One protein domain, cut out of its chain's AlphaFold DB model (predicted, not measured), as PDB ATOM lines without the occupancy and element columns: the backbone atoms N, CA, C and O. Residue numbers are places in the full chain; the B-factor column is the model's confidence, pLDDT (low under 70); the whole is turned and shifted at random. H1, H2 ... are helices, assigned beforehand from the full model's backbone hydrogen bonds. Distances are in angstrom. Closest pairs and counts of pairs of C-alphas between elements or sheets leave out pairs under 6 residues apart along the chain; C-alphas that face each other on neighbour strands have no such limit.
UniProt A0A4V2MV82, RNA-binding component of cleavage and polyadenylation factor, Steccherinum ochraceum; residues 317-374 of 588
ATOM      1  N   GLN A 317     -55.623  -1.376 -42.564       38.75
ATOM      2  CA  GLN A 317     -55.123  -0.730 -43.794       38.75
ATOM      3  C   GLN A 317     -54.495   0.648 -43.541       38.75
ATOM      4  O   GLN A 317     -53.587   1.058 -44.263       38.75
ATOM      5  N   PHE A 318     -54.940   1.348 -42.497       40.88
ATOM      6  CA  PHE A 318     -54.331   2.587 -42.033       40.88
ATOM      7  C   PHE A 318     -53.427   2.278 -40.845       40.88
ATOM      8  O   PHE A 318     -53.897   2.044 -39.733       40.88
ATOM      9  N   HIS A 319     -52.122   2.280 -41.094       49.91
ATOM     10  CA  HIS A 319     -51.129   2.208 -40.032       49.91
ATOM     11  C   HIS A 319     -50.914   3.621 -39.503       49.91
ATOM     12  O   HIS A 319     -50.711   4.563 -40.272       49.91
ATOM     13  N   GLN A 320     -50.995   3.785 -38.188       54.03
ATOM     14  CA  GLN A 320     -50.734   5.071 -37.563       54.03
ATOM     15  C   GLN A 320     -49.245   5.383 -37.701       54.03
ATOM     16  O   GLN A 320     -48.406   4.712 -37.105       54.03
ATOM     17  N   ASN A 321     -48.924   6.397 -38.502       54.19
ATOM     18  CA  ASN A 321     -47.570   6.918 -38.593       54.19
ATOM     19  C   ASN A 321     -47.380   7.971 -37.498       54.19
ATOM     20  O   ASN A 321     -48.254   8.816 -37.278       54.19
ATOM     21  N   ASN A 322     -46.265   7.894 -36.780       61.09
ATOM     22  CA  ASN A 322     -45.836   8.965 -35.889       61.09
ATOM     23  C   ASN A 322     -44.812   9.798 -36.645       61.09
ATOM     24  O   ASN A 322     -43.766   9.277 -37.032       61.09
ATOM     25  N   PHE A 323     -45.122  11.068 -36.860       70.38
ATOM     26  CA  PHE A 323     -44.196  12.000 -37.487       70.38
ATOM     27  C   PHE A 323     -43.212  12.547 -36.442       70.38
ATOM     28  O   PHE A 323     -43.565  12.702 -35.269       70.38
ATOM     29  N   ALA A 324     -41.969  12.825 -36.842       68.19
ATOM     30  CA  ALA A 324     -40.937  13.309 -35.918       68.19
ATOM     31  C   ALA A 324     -41.312  14.683 -35.328       68.19
ATOM     32  O   ALA A 324     -41.052  14.967 -34.156       68.19
ATOM     33  N   GLU A 325     -42.012  15.491 -36.121       76.00
ATOM     34  CA  GLU A 325     -42.477  16.846 -35.832       76.00
ATOM     35  C   GLU A 325     -43.538  16.874 -34.728       76.00
ATOM     36  O   GLU A 325     -43.652  17.854 -33.991       76.00
ATOM     37  N   GLU A 326     -44.285  15.786 -34.534       78.69
ATOM     38  CA  GLU A 326     -45.242  15.701 -33.429       78.69
ATOM     39  C   GLU A 326     -44.556  15.824 -32.076       78.69
ATOM     40  O   GLU A 326     -45.141  16.375 -31.148       78.69
ATOM     41  N   SER A 327     -43.314  15.350 -31.963       75.19
ATOM     42  CA  SER A 327     -42.531  15.479 -30.735       75.19
ATOM     43  C   SER A 327     -42.235  16.947 -30.430       75.19
ATOM     44  O   SER A 327     -42.322  17.361 -29.278       75.19
ATOM     45  N   PHE A 328     -41.957  17.760 -31.456       77.12
ATOM     46  CA  PHE A 328     -41.777  19.206 -31.310       77.12
ATOM     47  C   PHE A 328     -43.082  19.880 -30.866       77.12
ATOM     48  O   PHE A 328     -43.102  20.617 -29.881       77.12
ATOM     49  N   VAL A 329     -44.204  19.559 -31.514       78.00
ATOM     50  CA  VAL A 329     -45.515  20.145 -31.183       78.00
ATOM     51  C   VAL A 329     -45.989  19.746 -29.777       78.00
ATOM     52  O   VAL A 329     -46.491  20.579 -29.020       78.00
ATOM     53  N   LYS A 330     -45.798  18.483 -29.390       83.06
ATOM     54  CA  LYS A 330     -46.242  17.947 -28.096       83.06
ATOM     55  C   LYS A 330     -45.359  18.387 -26.934       83.06
ATOM     56  O   LYS A 330     -45.905  18.648 -25.859       83.06
ATOM     57  N   ASN A 331     -44.040  18.461 -27.143       79.00
ATOM     58  CA  ASN A 331     -43.067  18.715 -26.077       79.00
ATOM     59  C   ASN A 331     -42.611  20.179 -26.009       79.00
ATOM     60  O   ASN A 331     -42.501  20.705 -24.907       79.00
ATOM     61  N   GLN A 332     -42.354  20.840 -27.145       76.44
ATOM     62  CA  GLN A 332     -41.879  22.233 -27.153       76.44
ATOM     63  C   GLN A 332     -43.026  23.245 -27.180       76.44
ATOM     64  O   GLN A 332     -42.995  24.212 -26.425       76.44
ATOM     65  N   LEU A 333     -44.062  23.014 -27.996       75.69
ATOM     66  CA  LEU A 333     -45.244  23.892 -28.026       75.69
ATOM     67  C   LEU A 333     -46.287  23.526 -26.956       75.69
ATOM     68  O   LEU A 333     -47.202  24.303 -26.691       75.69
ATOM     69  N   GLY A 334     -46.163  22.345 -26.340       71.94
ATOM     70  CA  GLY A 334     -47.058  21.883 -25.278       71.94
ATOM     71  C   GLY A 334     -48.497  21.628 -25.737       71.94
ATOM     72  O   GLY A 334     -49.408  21.693 -24.914       71.94
ATOM     73  N   ILE A 335     -48.724  21.372 -27.029       75.75
ATOM     74  CA  ILE A 335     -50.059  21.219 -27.621       75.75
ATOM     75  C   ILE A 335     -50.507  19.751 -27.573       75.75
ATOM     76  O   ILE A 335     -49.769  18.837 -27.951       75.75
ATOM     77  N   LYS A 336     -51.756  19.522 -27.148       80.25
ATOM     78  CA  LYS A 336     -52.397  18.201 -27.146       80.25
ATOM     79  C   LYS A 336     -52.913  17.845 -28.544       80.25
ATOM     80  O   LYS A 336     -53.920  18.388 -28.986       80.25
ATOM     81  N   LEU A 337     -52.229  16.921 -29.221       78.88
ATOM     82  CA  LEU A 337     -52.625  16.427 -30.550       78.88
ATOM     83  C   LEU A 337     -53.575  15.221 -30.495       78.88
ATOM     84  O   LEU A 337     -54.463  15.104 -31.334       78.88
ATOM     85  N   ASP A 338     -53.410  14.347 -29.500       81.00
ATOM     86  CA  ASP A 338     -54.178  13.108 -29.356       81.00
ATOM     87  C   ASP A 338     -55.055  13.157 -28.096       81.00
ATOM     88  O   ASP A 338     -54.637  13.662 -27.046       81.00
ATOM     89  N   LYS A 339     -56.264  12.594 -28.160       77.75
ATOM     90  CA  LYS A 339     -57.077  12.358 -26.960       77.75
ATOM     91  C   LYS A 339     -56.554  11.153 -26.172       77.75
ATOM     92  O   LYS A 339     -55.930  10.249 -26.717       77.75
ATOM     93  N   ASP A 340     -56.837  11.114 -24.872       79.62
ATOM     94  CA  ASP A 340     -56.314  10.072 -23.971       79.62
ATOM     95  C   ASP A 340     -56.873   8.670 -24.281       79.62
ATOM     96  O   ASP A 340     -56.243   7.669 -23.944       79.62
ATOM     97  N   ASP A 341     -58.052   8.592 -24.902       74.75
ATOM     98  CA  ASP A 341     -58.693   7.363 -25.384       74.75
ATOM     99  C   ASP A 341     -58.140   6.890 -26.735       74.75
ATOM    100  O   ASP A 341     -58.329   5.733 -27.100       74.75
ATOM    101  N   GLN A 342     -57.429   7.760 -27.454       78.75
ATOM    102  CA  GLN A 342     -56.783   7.443 -28.723       78.75
ATOM    103  C   GLN A 342     -55.365   6.896 -28.536       78.75
ATOM    104  O   GLN A 342     -54.849   6.276 -29.460       78.75
ATOM    105  N   ILE A 343     -54.734   7.082 -27.370       83.88
ATOM    106  CA  ILE A 343     -53.369   6.617 -27.078       83.88
ATOM    107  C   ILE A 343     -53.401   5.227 -26.424       83.88
ATOM    108  O   ILE A 343     -54.126   4.976 -25.458       83.88
ATOM    109  N   CYS A 344     -52.564   4.314 -26.912       84.81
ATOM    110  CA  CYS A 344     -52.420   2.983 -26.341       84.81
ATOM    111  C   CYS A 344     -51.710   3.055 -24.984       84.81
ATOM    112  O   CYS A 344     -50.517   3.318 -24.897       84.81
ATOM    113  N   ARG A 345     -52.423   2.764 -23.894       85.19
ATOM    114  CA  ARG A 345     -51.816   2.765 -22.549       85.19
ATOM    115  C   ARG A 345     -50.775   1.665 -22.373       85.19
ATOM    116  O   ARG A 345     -49.772   1.879 -21.705       85.19
ATOM    117  N   LEU A 346     -50.995   0.505 -22.994       83.00
ATOM    118  CA  LEU A 346     -50.078  -0.632 -22.902       83.00
ATOM    119  C   LEU A 346     -48.740  -0.338 -23.590       83.00
ATOM    120  O   LEU A 346     -47.705  -0.777 -23.098       83.00
ATOM    121  N   SER A 347     -48.724   0.468 -24.660       84.81
ATOM    122  CA  SER A 347     -47.471   0.854 -25.323       84.81
ATOM    123  C   SER A 347     -46.607   1.798 -24.493       84.81
ATOM    124  O   SER A 347     -45.424   1.924 -24.776       84.81
ATOM    125  N   LEU A 348     -47.184   2.459 -23.486       85.00
ATOM    126  CA  LEU A 348     -46.462   3.343 -22.565       85.00
ATOM    127  C   LEU A 348     -45.848   2.584 -21.384       85.00
ATOM    128  O   LEU A 348     -45.071   3.151 -20.621       85.00
ATOM    129  N   THR A 349     -46.210   1.312 -21.204       83.00
ATOM    130  CA  THR A 349     -45.641   0.472 -20.148       83.00
ATOM    131  C   THR A 349     -44.326  -0.152 -20.603       83.00
ATOM    132  O   THR A 349     -44.132  -0.404 -21.789       83.00
ATOM    133  N   ALA A 350     -43.444  -0.476 -19.654       80.25
ATOM    134  CA  ALA A 350     -42.167  -1.136 -19.944       80.25
ATOM    135  C   ALA A 350     -42.325  -2.510 -20.630       80.25
ATOM    136  O   ALA A 350     -41.412  -2.962 -21.312       80.25
ATOM    137  N   ALA A 351     -43.486  -3.159 -20.476       80.44
ATOM    138  CA  ALA A 351     -43.813  -4.414 -21.152       80.44
ATOM    139  C   ALA A 351     -44.161  -4.228 -22.643       80.44
ATOM    140  O   ALA A 351     -44.162  -5.198 -23.397       80.44
ATOM    141  N   GLY A 352     -44.449  -2.994 -23.069       80.06
ATOM    142  CA  GLY A 352     -44.935  -2.689 -24.407       80.06
ATOM    143  C   GLY A 352     -46.351  -3.217 -24.664       80.06
ATOM    144  O   GLY A 352     -46.933  -3.988 -23.901       80.06
ATOM    145  N   CYS A 353     -46.944  -2.780 -25.773       81.62
ATOM    146  CA  CYS A 353     -48.232  -3.307 -26.205       81.62
ATOM    147  C   CYS A 353     -48.019  -4.642 -26.942       81.62
ATOM    148  O   CYS A 353     -47.256  -4.664 -27.911       81.62
ATOM    149  N   PRO A 354     -48.729  -5.723 -26.564       75.50
ATOM    150  CA  PRO A 354     -48.547  -7.051 -27.157       75.50
ATOM    151  C   PRO A 354     -48.927  -7.119 -28.644       75.50
ATOM    152  O   PRO A 354     -48.513  -8.039 -29.340       75.50
ATOM    153  N   LEU A 355     -49.702  -6.147 -29.140       73.75
ATOM    154  CA  LEU A 355     -50.087  -6.041 -30.552       73.75
ATOM    155  C   LEU A 355     -49.064  -5.250 -31.389       73.75
ATOM    156  O   LEU A 355     -49.071  -5.339 -32.611       73.75
ATOM    157  N   GLY A 356     -48.168  -4.479 -30.763       70.50
ATOM    158  CA  GLY A 356     -47.227  -3.616 -31.482       70.50
ATOM    159  C   GLY A 356     -47.891  -2.433 -32.223       70.50
ATOM    160  O   GLY A 356     -49.114  -2.372 -32.352       70.50
ATOM    161  N   PRO A 357     -47.105  -1.440 -32.677       65.62
ATOM    162  CA  PRO A 357     -47.617  -0.174 -33.235       65.62
ATOM    163  C   PRO A 357     -48.355  -0.324 -34.567       65.62
ATOM    164  O   PRO A 357     -49.149   0.537 -34.927       65.62
ATOM    165  N   LEU A 358     -48.108  -1.417 -35.289       57.16
ATOM    166  CA  LEU A 358     -48.716  -1.680 -36.594       57.16
ATOM    167  C   LEU A 358     -50.069  -2.401 -36.495       57.16
ATOM    168  O   LEU A 358     -50.849  -2.337 -37.440       57.16
ATOM    169  N   HIS A 359     -50.360  -3.072 -35.375       63.84
ATOM    170  CA  HIS A 359     -51.598  -3.847 -35.203       63.84
ATOM    171  C   HIS A 359     -52.452  -3.388 -34.019       63.84
ATOM    172  O   HIS A 359     -53.556  -3.897 -33.827       63.84
ATOM    173  N   CYS A 360     -51.979  -2.434 -33.216       71.06
ATOM    174  CA  CYS A 360     -52.808  -1.844 -32.179       71.06
ATOM    175  C   CYS A 360     -53.811  -0.853 -32.796       71.06
ATOM    176  O   CYS A 360     -53.402   0.029 -33.550       71.06
ATOM    177  N   PRO A 361     -55.113  -0.936 -32.460       68.25
ATOM    178  CA  PRO A 361     -56.097   0.059 -32.894       68.25
ATOM    179  C   PRO A 361     -55.900   1.425 -32.210       68.25
ATOM    180  O   PRO A 361     -56.469   2.427 -32.643       68.25
ATOM    181  N   LEU A 362     -55.110   1.466 -31.131       75.00
ATOM    182  CA  LEU A 362     -54.775   2.660 -30.363       75.00
ATOM    183  C   LEU A 362     -53.352   3.124 -30.671       75.00
ATOM    184  O   LEU A 362     -52.464   2.325 -30.960       75.00
ATOM    185  N   ARG A 363     -53.119   4.425 -30.519       80.94
ATOM    186  CA  ARG A 363     -51.901   5.091 -30.953       80.94
ATOM    187  C   ARG A 363     -50.714   4.884 -30.045       80.94
ATOM    188  O   ARG A 363     -50.737   5.244 -28.873       80.94
ATOM    189  N   HIS A 364     -49.652   4.331 -30.618       82.75
ATOM    190  CA  HIS A 364     -48.361   4.156 -29.966       82.75
ATOM    191  C   HIS A 364     -47.520   5.412 -30.172       82.75
ATOM    192  O   HIS A 364     -46.596   5.416 -30.976       82.75
ATOM    193  N   THR A 365     -47.871   6.494 -29.490       84.19
ATOM    194  CA  THR A 365     -47.170   7.778 -29.586       84.19
ATOM    195  C   THR A 365     -46.737   8.240 -28.204       84.19
ATOM    196  O   THR A 365     -47.325   7.827 -27.201       84.19
ATOM    197  N   GLN A 366     -45.727   9.107 -28.141       84.56
ATOM    198  CA  GLN A 366     -45.390   9.754 -26.883       84.56
ATOM    199  C   GLN A 366     -46.478  10.796 -26.560       84.56
ATOM    200  O   GLN A 366     -46.747  11.667 -27.393       84.56
ATOM    201  N   PRO A 367     -47.152  10.697 -25.401       84.94
ATOM    202  CA  PRO A 367     -48.160  11.668 -24.996       84.94
ATOM    203  C   PRO A 367     -47.539  13.049 -24.762       84.94
ATOM    204  O   PRO A 367     -46.395  13.150 -24.325       84.94
ATOM    205  N   SER A 368     -48.314  14.113 -24.990       84.94
ATOM    206  CA  SER A 368     -47.940  15.456 -24.528       84.94
ATOM    207  C   SER A 368     -48.026  15.536 -22.999       84.94
ATOM    208  O   SER A 368     -48.751  14.765 -22.368       84.94
ATOM    209  N   ALA A 369     -47.380  16.537 -22.392       80.81
ATOM    210  CA  ALA A 369     -47.522  16.857 -20.968       80.81
ATOM    211  C   ALA A 369     -48.981  17.135 -20.530       80.81
ATOM    212  O   ALA A 369     -49.284  17.118 -19.337       80.81
ATOM    213  N   GLN A 370     -49.891  17.391 -21.479       78.94
ATOM    214  CA  GLN A 370     -51.330  17.579 -21.242       78.94
ATOM    215  C   GLN A 370     -52.163  16.280 -21.269       78.94
ATOM    216  O   GLN A 370     -53.345  16.293 -20.919       78.94
ATOM    217  N   ASN A 371     -51.594  15.158 -21.710       84.75
ATOM    218  CA  ASN A 371     -52.273  13.862 -21.742       84.75
ATOM    219  C   ASN A 371     -52.135  13.136 -20.403       84.75
ATOM    220  O   ASN A 371     -51.114  13.252 -19.730       84.75
ATOM    221  N   PHE A 372     -53.155  12.357 -20.028       82.88
ATOM    222  CA  PHE A 372     -53.185  11.582 -18.781       82.88
ATOM    223  C   PHE A 372     -52.980  12.413 -17.510       82.88
ATOM    224  O   PHE A 372     -52.656  11.863 -16.455       82.88
ATOM    225  N   GLN A 373     -53.201  13.729 -17.587       77.19
ATOM    226  CA  GLN A 373     -53.261  14.550 -16.392       77.19
ATOM    227  C   GLN A 373     -54.399  14.034 -15.504       77.19
ATOM    228  O   GLN A 373     -55.474  13.697 -16.019       77.19
ATOM    229  N   PRO A 374     -54.184  13.940 -14.180       66.81
ATOM    230  CA  PRO A 374     -55.244  13.540 -13.275       66.81
ATOM    231  C   PRO A 374     -56.446  14.467 -13.494       66.81
ATOM    232  O   PRO A 374     -56.252  15.671 -13.701       66.81
TER     233      PRO A 374
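What this domain is: This is residues 317 to 374 of the 588 residues of the protein "RNA-binding component of cleavage and polyadenylation factor" of Steccherinum ochraceum (UniProt A0A4V2MV82). This domain has little regular structure: it is mostly loops, with the short helix H1 toward one end and the shorter H2 toward the other. The long link, residues 332 to 355, winds from H1 to H2, and residues 360 to 374 then run back through the middle toward the H1 end. The printed part has 58 residues with two named helices, H1 then H2, holding 11 of them, and no named strand; the class is all helix. It is compact, with a radius of gyration of the C-alphas of 11.4 A and spans of 30 by 27 by 18 A.

Where its parts are: Find C-alpha 325 at (-42.477, 16.846, -35.832); from there H1, residues 325 to 331, runs 9.9 A. H2, residues 356 to 359, runs 5.7 A to C-alpha 359 at (-51.598, -3.847, -35.203).

How they stand to each other: Look from H1 to H2 and you will find them apart. In H1 every O i to N i+4 pair is within hydrogen-bond range; H2 is too short for one, and its single O i to N i+3 pair is within range.

The domain as a whole: The C-alphas of Gln 317 and Pro 374, the two farthest apart, are 33.7 A apart. The printed part has no cut. Look for pLDDT under 70 at residues 317 to 322, 324, 357 to 359, 361 and 374.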